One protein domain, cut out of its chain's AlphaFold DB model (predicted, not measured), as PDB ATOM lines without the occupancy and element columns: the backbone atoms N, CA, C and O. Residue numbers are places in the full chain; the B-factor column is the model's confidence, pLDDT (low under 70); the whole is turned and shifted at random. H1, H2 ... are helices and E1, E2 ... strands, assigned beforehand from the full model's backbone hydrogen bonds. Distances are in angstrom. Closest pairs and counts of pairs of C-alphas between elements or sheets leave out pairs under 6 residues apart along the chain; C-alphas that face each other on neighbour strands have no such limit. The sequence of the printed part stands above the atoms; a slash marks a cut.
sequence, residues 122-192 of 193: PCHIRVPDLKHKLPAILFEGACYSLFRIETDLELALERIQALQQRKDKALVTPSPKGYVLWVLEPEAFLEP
ATOM      1  N   PRO A 122    -163.486 110.561  18.845       84.06
ATOM      2  CA  PRO A 122    -164.372 111.424  18.075       84.06
ATOM      3  C   PRO A 122    -164.409 110.976  16.617       84.06
ATOM      4  O   PRO A 122    -163.377 110.638  16.038       84.06
ATOM      5  N   CYS A 123    -165.586 111.028  16.015       82.69
ATOM      6  CA  CYS A 123    -165.785 110.675  14.619       82.69
ATOM      7  C   CYS A 123    -166.928 111.489  14.007       82.69
ATOM      8  O   CYS A 123    -167.574 112.313  14.664       82.69
ATOM      9  N   HIS A 124    -167.161 111.257  12.719       83.81
ATOM     10  CA  HIS A 124    -168.409 111.619  12.075       83.81
ATOM     11  C   HIS A 124    -169.123 110.346  11.657       83.81
ATOM     12  O   HIS A 124    -168.493 109.359  11.271       83.81
ATOM     13  N   ILE A 125    -170.445 110.382  11.741       83.12
ATOM     14  CA  ILE A 125    -171.279 109.265  11.322       83.12
ATOM     15  C   ILE A 125    -172.324 109.717  10.324       83.12
ATOM     16  O   ILE A 125    -172.819 110.849  10.356       83.12
ATOM     17  N   ARG A 126    -172.706 108.771   9.477       83.00
ATOM     18  CA  ARG A 126    -173.921 108.829   8.683       83.00
ATOM     19  C   ARG A 126    -174.962 107.946   9.341       83.00
ATOM     20  O   ARG A 126    -174.719 106.774   9.606       83.00
ATOM     21  N   VAL A 127    -176.136 108.521   9.556       82.69
ATOM     22  CA  VAL A 127    -177.349 107.774   9.883       82.69
ATOM     23  C   VAL A 127    -178.173 107.713   8.594       82.69
ATOM     24  O   VAL A 127    -178.329 108.764   7.965       82.69
ATOM     25  N   PRO A 128    -178.703 106.549   8.176       72.25
ATOM     26  CA  PRO A 128    -179.388 106.373   6.887       72.25
ATOM     27  C   PRO A 128    -180.455 107.433   6.563       72.25
ATOM     28  O   PRO A 128    -180.659 107.809   5.410       72.25
ATOM     29  N   ASP A 129    -181.103 107.977   7.588       69.44
ATOM     30  CA  ASP A 129    -182.224 108.912   7.458       69.44
ATOM     31  C   ASP A 129    -181.812 110.394   7.443       69.44
ATOM     32  O   ASP A 129    -182.619 111.301   7.181       69.44
ATOM     33  N   LEU A 130    -180.529 110.666   7.682       70.75
ATOM     34  CA  LEU A 130    -179.951 111.999   7.692       70.75
ATOM     35  C   LEU A 130    -179.039 112.196   6.475       70.75
ATOM     36  O   LEU A 130    -178.075 111.477   6.242       70.75
ATOM     37  N   LYS A 131    -179.356 113.229   5.681       69.88
ATOM     38  CA  LYS A 131    -178.575 113.627   4.495       69.88
ATOM     39  C   LYS A 131    -177.197 114.198   4.867       69.88
ATOM     40  O   LYS A 131    -176.308 114.189   4.024       69.88
ATOM     41  N   HIS A 132    -177.032 114.711   6.087       73.19
ATOM     42  CA  HIS A 132    -175.779 115.283   6.577       73.19
ATOM     43  C   HIS A 132    -175.150 114.385   7.639       73.19
ATOM     44  O   HIS A 132    -175.857 113.703   8.381       73.19
ATOM     45  N   LYS A 133    -173.820 114.434   7.712       81.06
ATOM     46  CA  LYS A 133    -173.047 113.770   8.755       81.06
ATOM     47  C   LYS A 133    -173.290 114.413  10.113       81.06
ATOM     48  O   LYS A 133    -173.469 115.631  10.199       81.06
ATOM     49  N   LEU A 134    -173.278 113.600  11.160       80.00
ATOM     50  CA  LEU A 134    -173.393 114.060  12.537       80.00
ATOM     51  C   LEU A 134    -172.033 114.000  13.233       80.00
ATOM     52  O   LEU A 134    -171.292 113.036  13.015       80.00
ATOM     53  N   PRO A 135    -171.702 114.990  14.082       84.38
ATOM     54  CA  PRO A 135    -170.620 114.830  15.037       84.38
ATOM     55  C   PRO A 135    -170.987 113.709  16.014       84.38
ATOM     56  O   PRO A 135    -172.109 113.655  16.527       84.38
ATOM     57  N   ALA A 136    -170.042 112.809  16.247       88.75
ATOM     58  CA  ALA A 136    -170.268 111.605  17.024       88.75
ATOM     59  C   ALA A 136    -169.020 111.182  17.795       88.75
ATOM     60  O   ALA A 136    -167.920 111.728  17.630       88.75
ATOM     61  N   ILE A 137    -169.214 110.179  18.641       86.81
ATOM     62  CA  ILE A 137    -168.138 109.448  19.283       86.81
ATOM     63  C   ILE A 137    -168.313 107.948  19.070       86.81
ATOM     64  O   ILE A 137    -169.431 107.439  19.028       86.81
ATOM     65  N   LEU A 138    -167.194 107.245  18.964       85.50
ATOM     66  CA  LEU A 138    -167.120 105.797  19.032       85.50
ATOM     67  C   LEU A 138    -166.708 105.410  20.454       85.50
ATOM     68  O   LEU A 138    -165.635 105.801  20.926       85.50
ATOM     69  N   PHE A 139    -167.567 104.648  21.119       86.94
ATOM     70  CA  PHE A 139    -167.350 104.121  22.461       86.94
ATOM     71  C   PHE A 139    -167.787 102.655  22.489       86.94
ATOM     72  O   PHE A 139    -168.871 102.333  22.013       86.94
ATOM     73  N   GLU A 140    -166.916 101.763  22.969       87.88
ATOM     74  CA  GLU A 140    -167.163 100.307  23.016       87.88
ATOM     75  C   GLU A 140    -167.655  99.697  21.684       87.88
ATOM     76  O   GLU A 140    -168.503  98.810  21.648       87.88
ATOM     77  N   GLY A 141    -167.126 100.186  20.557       84.62
ATOM     78  CA  GLY A 141    -167.503  99.705  19.221       84.62
ATOM     79  C   GLY A 141    -168.867 100.195  18.721       84.62
ATOM     80  O   GLY A 141    -169.288  99.797  17.638       84.62
ATOM     81  N   ALA A 142    -169.534 101.075  19.469       89.50
ATOM     82  CA  ALA A 142    -170.825 101.648  19.121       89.50
ATOM     83  C   ALA A 142    -170.734 103.165  18.885       89.50
ATOM     84  O   ALA A 142    -169.967 103.882  19.534       89.50
ATOM     85  N   CYS A 143    -171.520 103.652  17.926       89.19
ATOM     86  CA  CYS A 143    -171.536 105.050  17.507       89.19
ATOM     87  C   CYS A 143    -172.611 105.834  18.259       89.19
ATOM     88  O   CYS A 143    -173.789 105.492  18.182       89.19
ATOM     89  N   TYR A 144    -172.226 106.924  18.916       91.44
ATOM     90  CA  TYR A 144    -173.152 107.813  19.607       91.44
ATOM     91  C   TYR A 144    -173.136 109.200  18.963       91.44
ATOM     92  O   TYR A 144    -172.074 109.816  18.846       91.44
ATOM     93  N   SER A 145    -174.297 109.697  18.536       89.06
ATOM     94  CA  SER A 145    -174.449 111.031  17.951       89.06
ATOM     95  C   SER A 145    -174.576 112.099  19.033       89.06
ATOM     96  O   SER A 145    -175.105 111.844  20.117       89.06
ATOM     97  N   LEU A 146    -174.088 113.311  18.750       86.81
ATOM     98  CA  LEU A 146    -174.336 114.460  19.618       86.81
ATOM     99  C   LEU A 146    -175.834 114.758  19.620       86.81
ATOM    100  O   LEU A 146    -176.398 115.123  18.587       86.81
ATOM    101  N   PHE A 147    -176.451 114.647  20.791       85.06
ATOM    102  CA  PHE A 147    -177.864 114.940  20.980       85.06
ATOM    103  C   PHE A 147    -178.071 116.375  21.464       85.06
ATOM    104  O   PHE A 147    -178.791 117.152  20.836       85.06
ATOM    105  N   ARG A 148    -177.400 116.745  22.561       83.94
ATOM    106  CA  ARG A 148    -177.511 118.069  23.187       83.94
ATOM    107  C   ARG A 148    -176.276 118.370  24.043       83.94
ATOM    108  O   ARG A 148    -175.471 117.483  24.318       83.94
ATOM    109  N   ILE A 149    -176.116 119.632  24.426       81.25
ATOM    110  CA  ILE A 149    -175.144 120.080  25.426       81.25
ATOM    111  C   ILE A 149    -175.930 120.764  26.540       81.25
ATOM    112  O   ILE A 149    -176.648 121.718  26.251       81.25
ATOM    113  N   GLU A 150    -175.767 120.294  27.768       84.19
ATOM    114  CA  GLU A 150    -176.340 120.885  28.976       84.19
ATOM    115  C   GLU A 150    -175.269 121.662  29.730       84.19
ATOM    116  O   GLU A 150    -174.137 121.205  29.842       84.19
ATOM    117  N   THR A 151    -175.581 122.840  30.258       79.06
ATOM    118  CA  THR A 151    -174.605 123.626  31.036       79.06
ATOM    119  C   THR A 151    -174.439 123.105  32.462       79.06
ATOM    120  O   THR A 151    -173.384 123.303  33.064       79.06
ATOM    121  N   ASP A 152    -175.456 122.409  32.965       83.19
ATOM    122  CA  ASP A 152    -175.534 121.866  34.312       83.19
ATOM    123  C   ASP A 152    -175.494 120.330  34.317       83.19
ATOM    124  O   ASP A 152    -175.979 119.665  33.398       83.19
ATOM    125  N   LEU A 153    -174.862 119.766  35.346       80.94
ATOM    126  CA  LEU A 153    -174.669 118.325  35.469       80.94
ATOM    127  C   LEU A 153    -175.931 117.608  35.936       80.94
ATOM    128  O   LEU A 153    -176.229 116.535  35.427       80.94
ATOM    129  N   GLU A 154    -176.648 118.173  36.903       81.62
ATOM    130  CA  GLU A 154    -177.868 117.574  37.443       81.62
ATOM    131  C   GLU A 154    -178.908 117.460  36.327       81.62
ATOM    132  O   GLU A 154    -179.417 116.373  36.060       81.62
ATOM    133  N   LEU A 155    -179.056 118.529  35.547       81.69
ATOM    134  CA  LEU A 155    -179.874 118.553  34.341       81.69
ATOM    135  C   LEU A 155    -179.425 117.520  33.293       81.69
ATOM    136  O   LEU A 155    -180.247 116.790  32.740       81.69
ATOM    137  N   ALA A 156    -178.118 117.399  33.034       83.44
ATOM    138  CA  ALA A 156    -177.593 116.373  32.130       83.44
ATOM    139  C   ALA A 156    -177.942 114.951  32.595       83.44
ATOM    140  O   ALA A 156    -178.288 114.100  31.772       83.44
ATOM    141  N   LEU A 157    -177.867 114.689  33.901       84.19
ATOM    142  CA  LEU A 157    -178.192 113.391  34.485       84.19
ATOM    143  C   LEU A 157    -179.696 113.102  34.426       84.19
ATOM    144  O   LEU A 157    -180.070 112.008  34.006       84.19
ATOM    145  N   GLU A 158    -180.552 114.075  34.742       83.31
ATOM    146  CA  GLU A 158    -182.010 113.951  34.598       83.31
ATOM    147  C   GLU A 158    -182.401 113.602  33.156       83.31
ATOM    148  O   GLU A 158    -183.193 112.689  32.902       83.31
ATOM    149  N   ARG A 159    -181.788 114.278  32.177       81.25
ATOM    150  CA  ARG A 159    -182.010 114.022  30.747       81.25
ATOM    151  C   ARG A 159    -181.551 112.624  30.333       81.25
ATOM    152  O   ARG A 159    -182.266 111.941  29.602       81.25
ATOM    153  N   ILE A 160    -180.391 112.168  30.802       83.69
ATOM    154  CA  ILE A 160    -179.903 110.809  30.523       83.69
ATOM    155  C   ILE A 160    -180.801 109.762  31.166       83.69
ATOM    156  O   ILE A 160    -181.113 108.761  30.524       83.69
ATOM    157  N   GLN A 161    -181.262 109.991  32.392       82.06
ATOM    158  CA  GLN A 161    -182.205 109.102  33.055       82.06
ATOM    159  C   GLN A 161    -183.516 109.011  32.265       82.06
ATOM    160  O   GLN A 161    -184.025 107.910  32.050       82.06
ATOM    161  N   ALA A 162    -184.028 110.136  31.758       78.12
ATOM    162  CA  ALA A 162    -185.209 110.154  30.900       78.12
ATOM    163  C   ALA A 162    -184.997 109.365  29.593       78.12
ATOM    164  O   ALA A 162    -185.893 108.631  29.172       78.12
ATOM    165  N   LEU A 163    -183.815 109.460  28.975       77.88
ATOM    166  CA  LEU A 163    -183.442 108.664  27.796       77.88
ATOM    167  C   LEU A 163    -183.366 107.162  28.134       77.88
ATOM    168  O   LEU A 163    -183.947 106.327  27.441       77.88
ATOM    169  N   GLN A 164    -182.744 106.802  29.257       77.75
ATOM    170  CA  GLN A 164    -182.630 105.410  29.699       77.75
ATOM    171  C   GLN A 164    -183.985 104.780  30.050       77.75
ATOM    172  O   GLN A 164    -184.225 103.620  29.708       77.75
ATOM    173  N   GLN A 165    -184.906 105.531  30.667       71.94
ATOM    174  CA  GLN A 165    -186.285 105.080  30.911       71.94
ATOM    175  C   GLN A 165    -187.019 104.741  29.604       71.94
ATOM    176  O   GLN A 165    -187.857 103.838  29.573       71.94
ATOM    177  N   ARG A 166    -186.662 105.418  28.506       68.25
ATOM    178  CA  ARG A 166    -187.166 105.156  27.149       68.25
ATOM    179  C   ARG A 166    -186.394 104.052  26.419       68.25
ATOM    180  O   ARG A 166    -186.714 103.742  25.277       68.25
ATOM    181  N   LYS A 167    -185.447 103.395  27.103       76.38
ATOM    182  CA  LYS A 167    -184.524 102.371  26.584       76.38
ATOM    183  C   LYS A 167    -183.521 102.891  25.553       76.38
ATOM    184  O   LYS A 167    -182.882 102.084  24.874       76.38
ATOM    185  N   ASP A 168    -183.325 104.204  25.479       78.06
ATOM    186  CA  ASP A 168    -182.240 104.780  24.699       78.06
ATOM    187  C   ASP A 168    -180.927 104.618  25.463       78.06
ATOM    188  O   ASP A 168    -180.784 105.021  26.622       78.06
ATOM    189  N   LYS A 169    -179.933 104.019  24.805       86.12
ATOM    190  CA  LYS A 169    -178.572 104.001  25.338       86.12
ATOM    191  C   LYS A 169    -177.968 105.378  25.121       86.12
ATOM    192  O   LYS A 169    -177.726 105.777  23.985       86.12
ATOM    193  N   ALA A 170    -177.696 106.072  26.214       89.81
ATOM    194  CA  ALA A 170    -177.080 107.384  26.191       89.81
ATOM    195  C   ALA A 170    -175.934 107.468  27.200       89.81
ATOM    196  O   ALA A 170    -175.910 106.730  28.187       89.81
ATOM    197  N   LEU A 171    -174.981 108.352  26.921       90.75
ATOM    198  CA  LEU A 171    -173.814 108.613  27.756       90.75
ATOM    199  C   LEU A 171    -173.523 110.115  27.811       90.75
ATOM    200  O   LEU A 171    -173.993 110.885  26.969       90.75
ATOM    201  N   VAL A 172    -172.700 110.520  28.777       91.19
ATOM    202  CA  VAL A 172    -172.307 111.924  28.971       91.19
ATOM    203  C   VAL A 172    -170.804 112.092  28.854       91.19
ATOM    204  O   VAL A 172    -170.040 111.271  29.356       91.19
ATOM    205  N   THR A 173    -170.361 113.200  28.260       84.00
ATOM    206  CA  THR A 173    -168.961 113.644  28.350       84.00
ATOM    207  C   THR A 173    -168.880 115.097  28.805       84.00
ATOM    208  O   THR A 173    -169.635 115.919  28.280       84.00
ATOM    209  N   PRO A 174    -167.944 115.474  29.689       81.56
ATOM    210  CA  PRO A 174    -167.702 116.874  29.997       81.56
ATOM    211  C   PRO A 174    -167.079 117.602  28.796       81.56
ATOM    212  O   PRO A 174    -166.348 117.034  27.982       81.56
ATOM    213  N   SER A 175    -167.357 118.894  28.694       82.00
ATOM    214  CA  SER A 175    -166.804 119.809  27.701       82.00
ATOM    215  C   SER A 175    -166.650 121.212  28.302       82.00
ATOM    216  O   SER A 175    -167.292 121.528  29.302       82.00
ATOM    217  N   PRO A 176    -165.879 122.114  27.671       72.56
ATOM    218  CA  PRO A 176    -165.777 123.499  28.135       72.56
ATOM    219  C   PRO A 176    -167.106 124.275  28.157       72.56
ATOM    220  O   PRO A 176    -167.174 125.334  28.768       72.56
ATOM    221  N   LYS A 177    -168.145 123.787  27.464       72.56
ATOM    222  CA  LYS A 177    -169.474 124.416  27.390       72.56
ATOM    223  C   LYS A 177    -170.513 123.745  28.300       72.56
ATOM    224  O   LYS A 177    -171.683 124.093  28.206       72.56
ATOM    225  N   GLY A 178    -170.095 122.785  29.127       86.50
ATOM    226  CA  GLY A 178    -170.976 121.942  29.935       86.50
ATOM    227  C   GLY A 178    -170.856 120.463  29.561       86.50
ATOM    228  O   GLY A 178    -169.799 120.005  29.133       86.50
ATOM    229  N   TYR A 179    -171.933 119.706  29.680       87.62
ATOM    230  CA  TYR A 179    -172.011 118.262  29.517       87.62
ATOM    231  C   TYR A 179    -172.682 117.901  28.198       87.62
ATOM    232  O   TYR A 179    -173.813 118.285  27.924       87.62
ATOM    233  N   VAL A 180    -171.977 117.160  27.352       87.62
ATOM    234  CA  VAL A 180    -172.505 116.698  26.069       87.62
ATOM    235  C   VAL A 180    -173.207 115.369  26.278       87.62
ATOM    236  O   VAL A 180    -172.604 114.430  26.798       87.62
ATOM    237  N   LEU A 181    -174.460 115.302  25.847       91.31
ATOM    238  CA  LEU A 181    -175.277 114.101  25.854       91.31
ATOM    239  C   LEU A 181    -175.142 113.436  24.490       91.31
ATOM    240  O   LEU A 181    -175.365 114.066  23.449       91.31
ATOM    241  N   TRP A 182    -174.790 112.159  24.509       89.75
ATOM    242  CA  TRP A 182    -174.610 111.356  23.312       89.75
ATOM    243  C   TRP A 182    -175.603 110.205  23.313       89.75
ATOM    244  O   TRP A 182    -175.733 109.510  24.320       89.75
ATOM    245  N   VAL A 183    -176.277 109.983  22.188       90.56
ATOM    246  CA  VAL A 183    -177.297 108.934  22.041       90.56
ATOM    247  C   VAL A 183    -176.821 107.900  21.033       90.56
ATOM    248  O   VAL A 183    -176.287 108.253  19.984       90.56
ATOM    249  N   LEU A 184    -176.993 106.620  21.361       88.81
ATOM    250  CA  LEU A 184    -176.614 105.510  20.499       88.81
ATOM    251  C   LEU A 184    -177.386 105.566  19.177       88.81
ATOM    252  O   LEU A 184    -178.615 105.586  19.161       88.81
ATOM    253  N   GLU A 185    -176.660 105.479  18.069       86.44
ATOM    254  CA  GLU A 185    -177.230 105.320  16.738       86.44
ATOM    255  C   GLU A 185    -176.870 103.918  16.210       86.44
ATOM    256  O   GLU A 185    -175.784 103.726  15.663       86.44
ATOM    257  N   PRO A 186    -177.750 102.911  16.369       81.62
ATOM    258  CA  PRO A 186    -177.431 101.522  16.023       81.62
ATOM    259  C   PRO A 186    -177.270 101.296  14.513       81.62
ATOM    260  O   PRO A 186    -176.547 100.402  14.094       81.62
ATOM    261  N   GLU A 187    -177.917 102.136  13.705       83.44
ATOM    262  CA  GLU A 187    -177.872 102.088  12.237       83.44
ATOM    263  C   GLU A 187    -176.764 102.981  11.653       83.44
ATOM    264  O   GLU A 187    -176.682 103.172  10.438       83.44
ATOM    265  N   ALA A 188    -175.952 103.614  12.504       85.19
ATOM    266  CA  ALA A 188    -174.920 104.530  12.052       85.19
ATOM    267  C   ALA A 188    -173.691 103.792  11.527       85.19
ATOM    268  O   ALA A 188    -173.201 102.842  12.133       85.19
ATOM    269  N   PHE A 189    -173.121 104.316  10.447       81.88
ATOM    270  CA  PHE A 189    -171.824 103.887   9.943       81.88
ATOM    271  C   PHE A 189    -170.813 105.028  10.024       81.88
ATOM    272  O   PHE A 189    -171.146 106.203   9.820       81.88
ATOM    273  N   LEU A 190    -169.574 104.662  10.360       81.62
ATOM    274  CA  LEU A 190    -168.448 105.585  10.419       81.62
ATOM    275  C   LEU A 190    -168.201 106.164   9.031       81.62
ATOM    276  O   LEU A 190    -168.081 105.432   8.047       81.62
ATOM    277  N   GLU A 191    -168.094 107.483   8.968       69.56
ATOM    278  CA  GLU A 191    -167.628 108.177   7.778       69.56
ATOM    279  C   GLU A 191    -166.174 108.602   8.034       69.56
ATOM    280  O   GLU A 191    -165.900 109.222   9.071       69.56
ATOM    281  N   PRO A 192    -165.220 108.246   7.152       57.38
ATOM    282  CA  PRO A 192    -163.847 108.722   7.270       57.38
ATOM    283  C   PRO A 192    -163.810 110.256   7.305       57.38
ATOM    284  O   PRO A 192    -164.620 110.910   6.642       57.38
TER     285      PRO A 192
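What this domain is: This is residues 122 to 192 of the 193 residues of an uncharacterized protein of Desertifilum sp. SIO1I2 (UniProt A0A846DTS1). One strongly twisted sheet of six antiparallel strands makes the body, and a single helix, H1, packs along its E4 and E5 end, while no named helix covers the E2, E1, E6 end. E3, the longest strand, runs through the middle of the sheet and bends, joining the part beside the helix to the rest. The printed part has 71 residues, with one named helix and six named strands in the chain order E1 E2 E3 H1 E4 E5 E6; across the sheet the order is E4 E5 E3 E2 E1 E6. The class is mixed, helices and strands, and the whole is compact, with a radius of gyration of the C-alphas of 12.1 A and spans of 33 by 28 by 23 A.

How they stand to each other: E3, residues 142 to 150, is an inner strand that bends by 57 degrees at residue 147. It is the antiparallel neighbour of E5, residues 178 to 184, with N 147 and O 181 2.9 A apart, within hydrogen-bond range. E5 forms a hairpin with the edge strand E4, residues 170 to 175, where N 173 and O 180 are 2.9 A apart. H1, residues 153 to 165, is on the sheet at a height over the sheet of 9.0 A, over E5 and along the strands, at 5 degrees to E5 on the local plane; H1 and the sheet form two layers, a helix on one face of a sheet. The closest C-alphas of H1 and E5 are those of Ala 156 and Tyr 179, 6.4 A. E3, H1 and E4 form a split strand-helix-strand unit, two strands running the same way with E5 between them, and its crossover is right-handed. On the other side of E3 is E2, residues 134 to 139, with N 144 and O 137 2.8 A apart. E2 pairs with E1, residues 122 to 126, through N 123 and O 136 at 2.9 A; E1, E2 and E3 form a meander, each strand the antiparallel neighbour of the one before. The edge strand E6, residues 189 to 191, pairs with E1 through N 126 and O 189 at 3.0 A. In H1 every O i to N i+4 pair is within hydrogen-bond range.

Where its parts are: E1 begins at C-alpha 122 (-164.372, 111.424, 18.075) and is 13.6 A long; E2 is 15.3 A, E3 22.3 A. H1, 18.2 A long, begins at C-alpha 153 (-174.669, 118.325, 35.469). E4 is 16.2 A and E5 19.8 A; E6, 6.4 A, ends at C-alpha 191 (-167.628, 108.177, 7.778).

The domain as a whole: The two C-alphas farthest apart, those of Glu 154 and Pro 192, are 34.4 A apart. The printed part has no cut, and no link is long. Mean pLDDT of the printed part is 82.2; residues 129, 131, 166 and 191 to 192 are under 70.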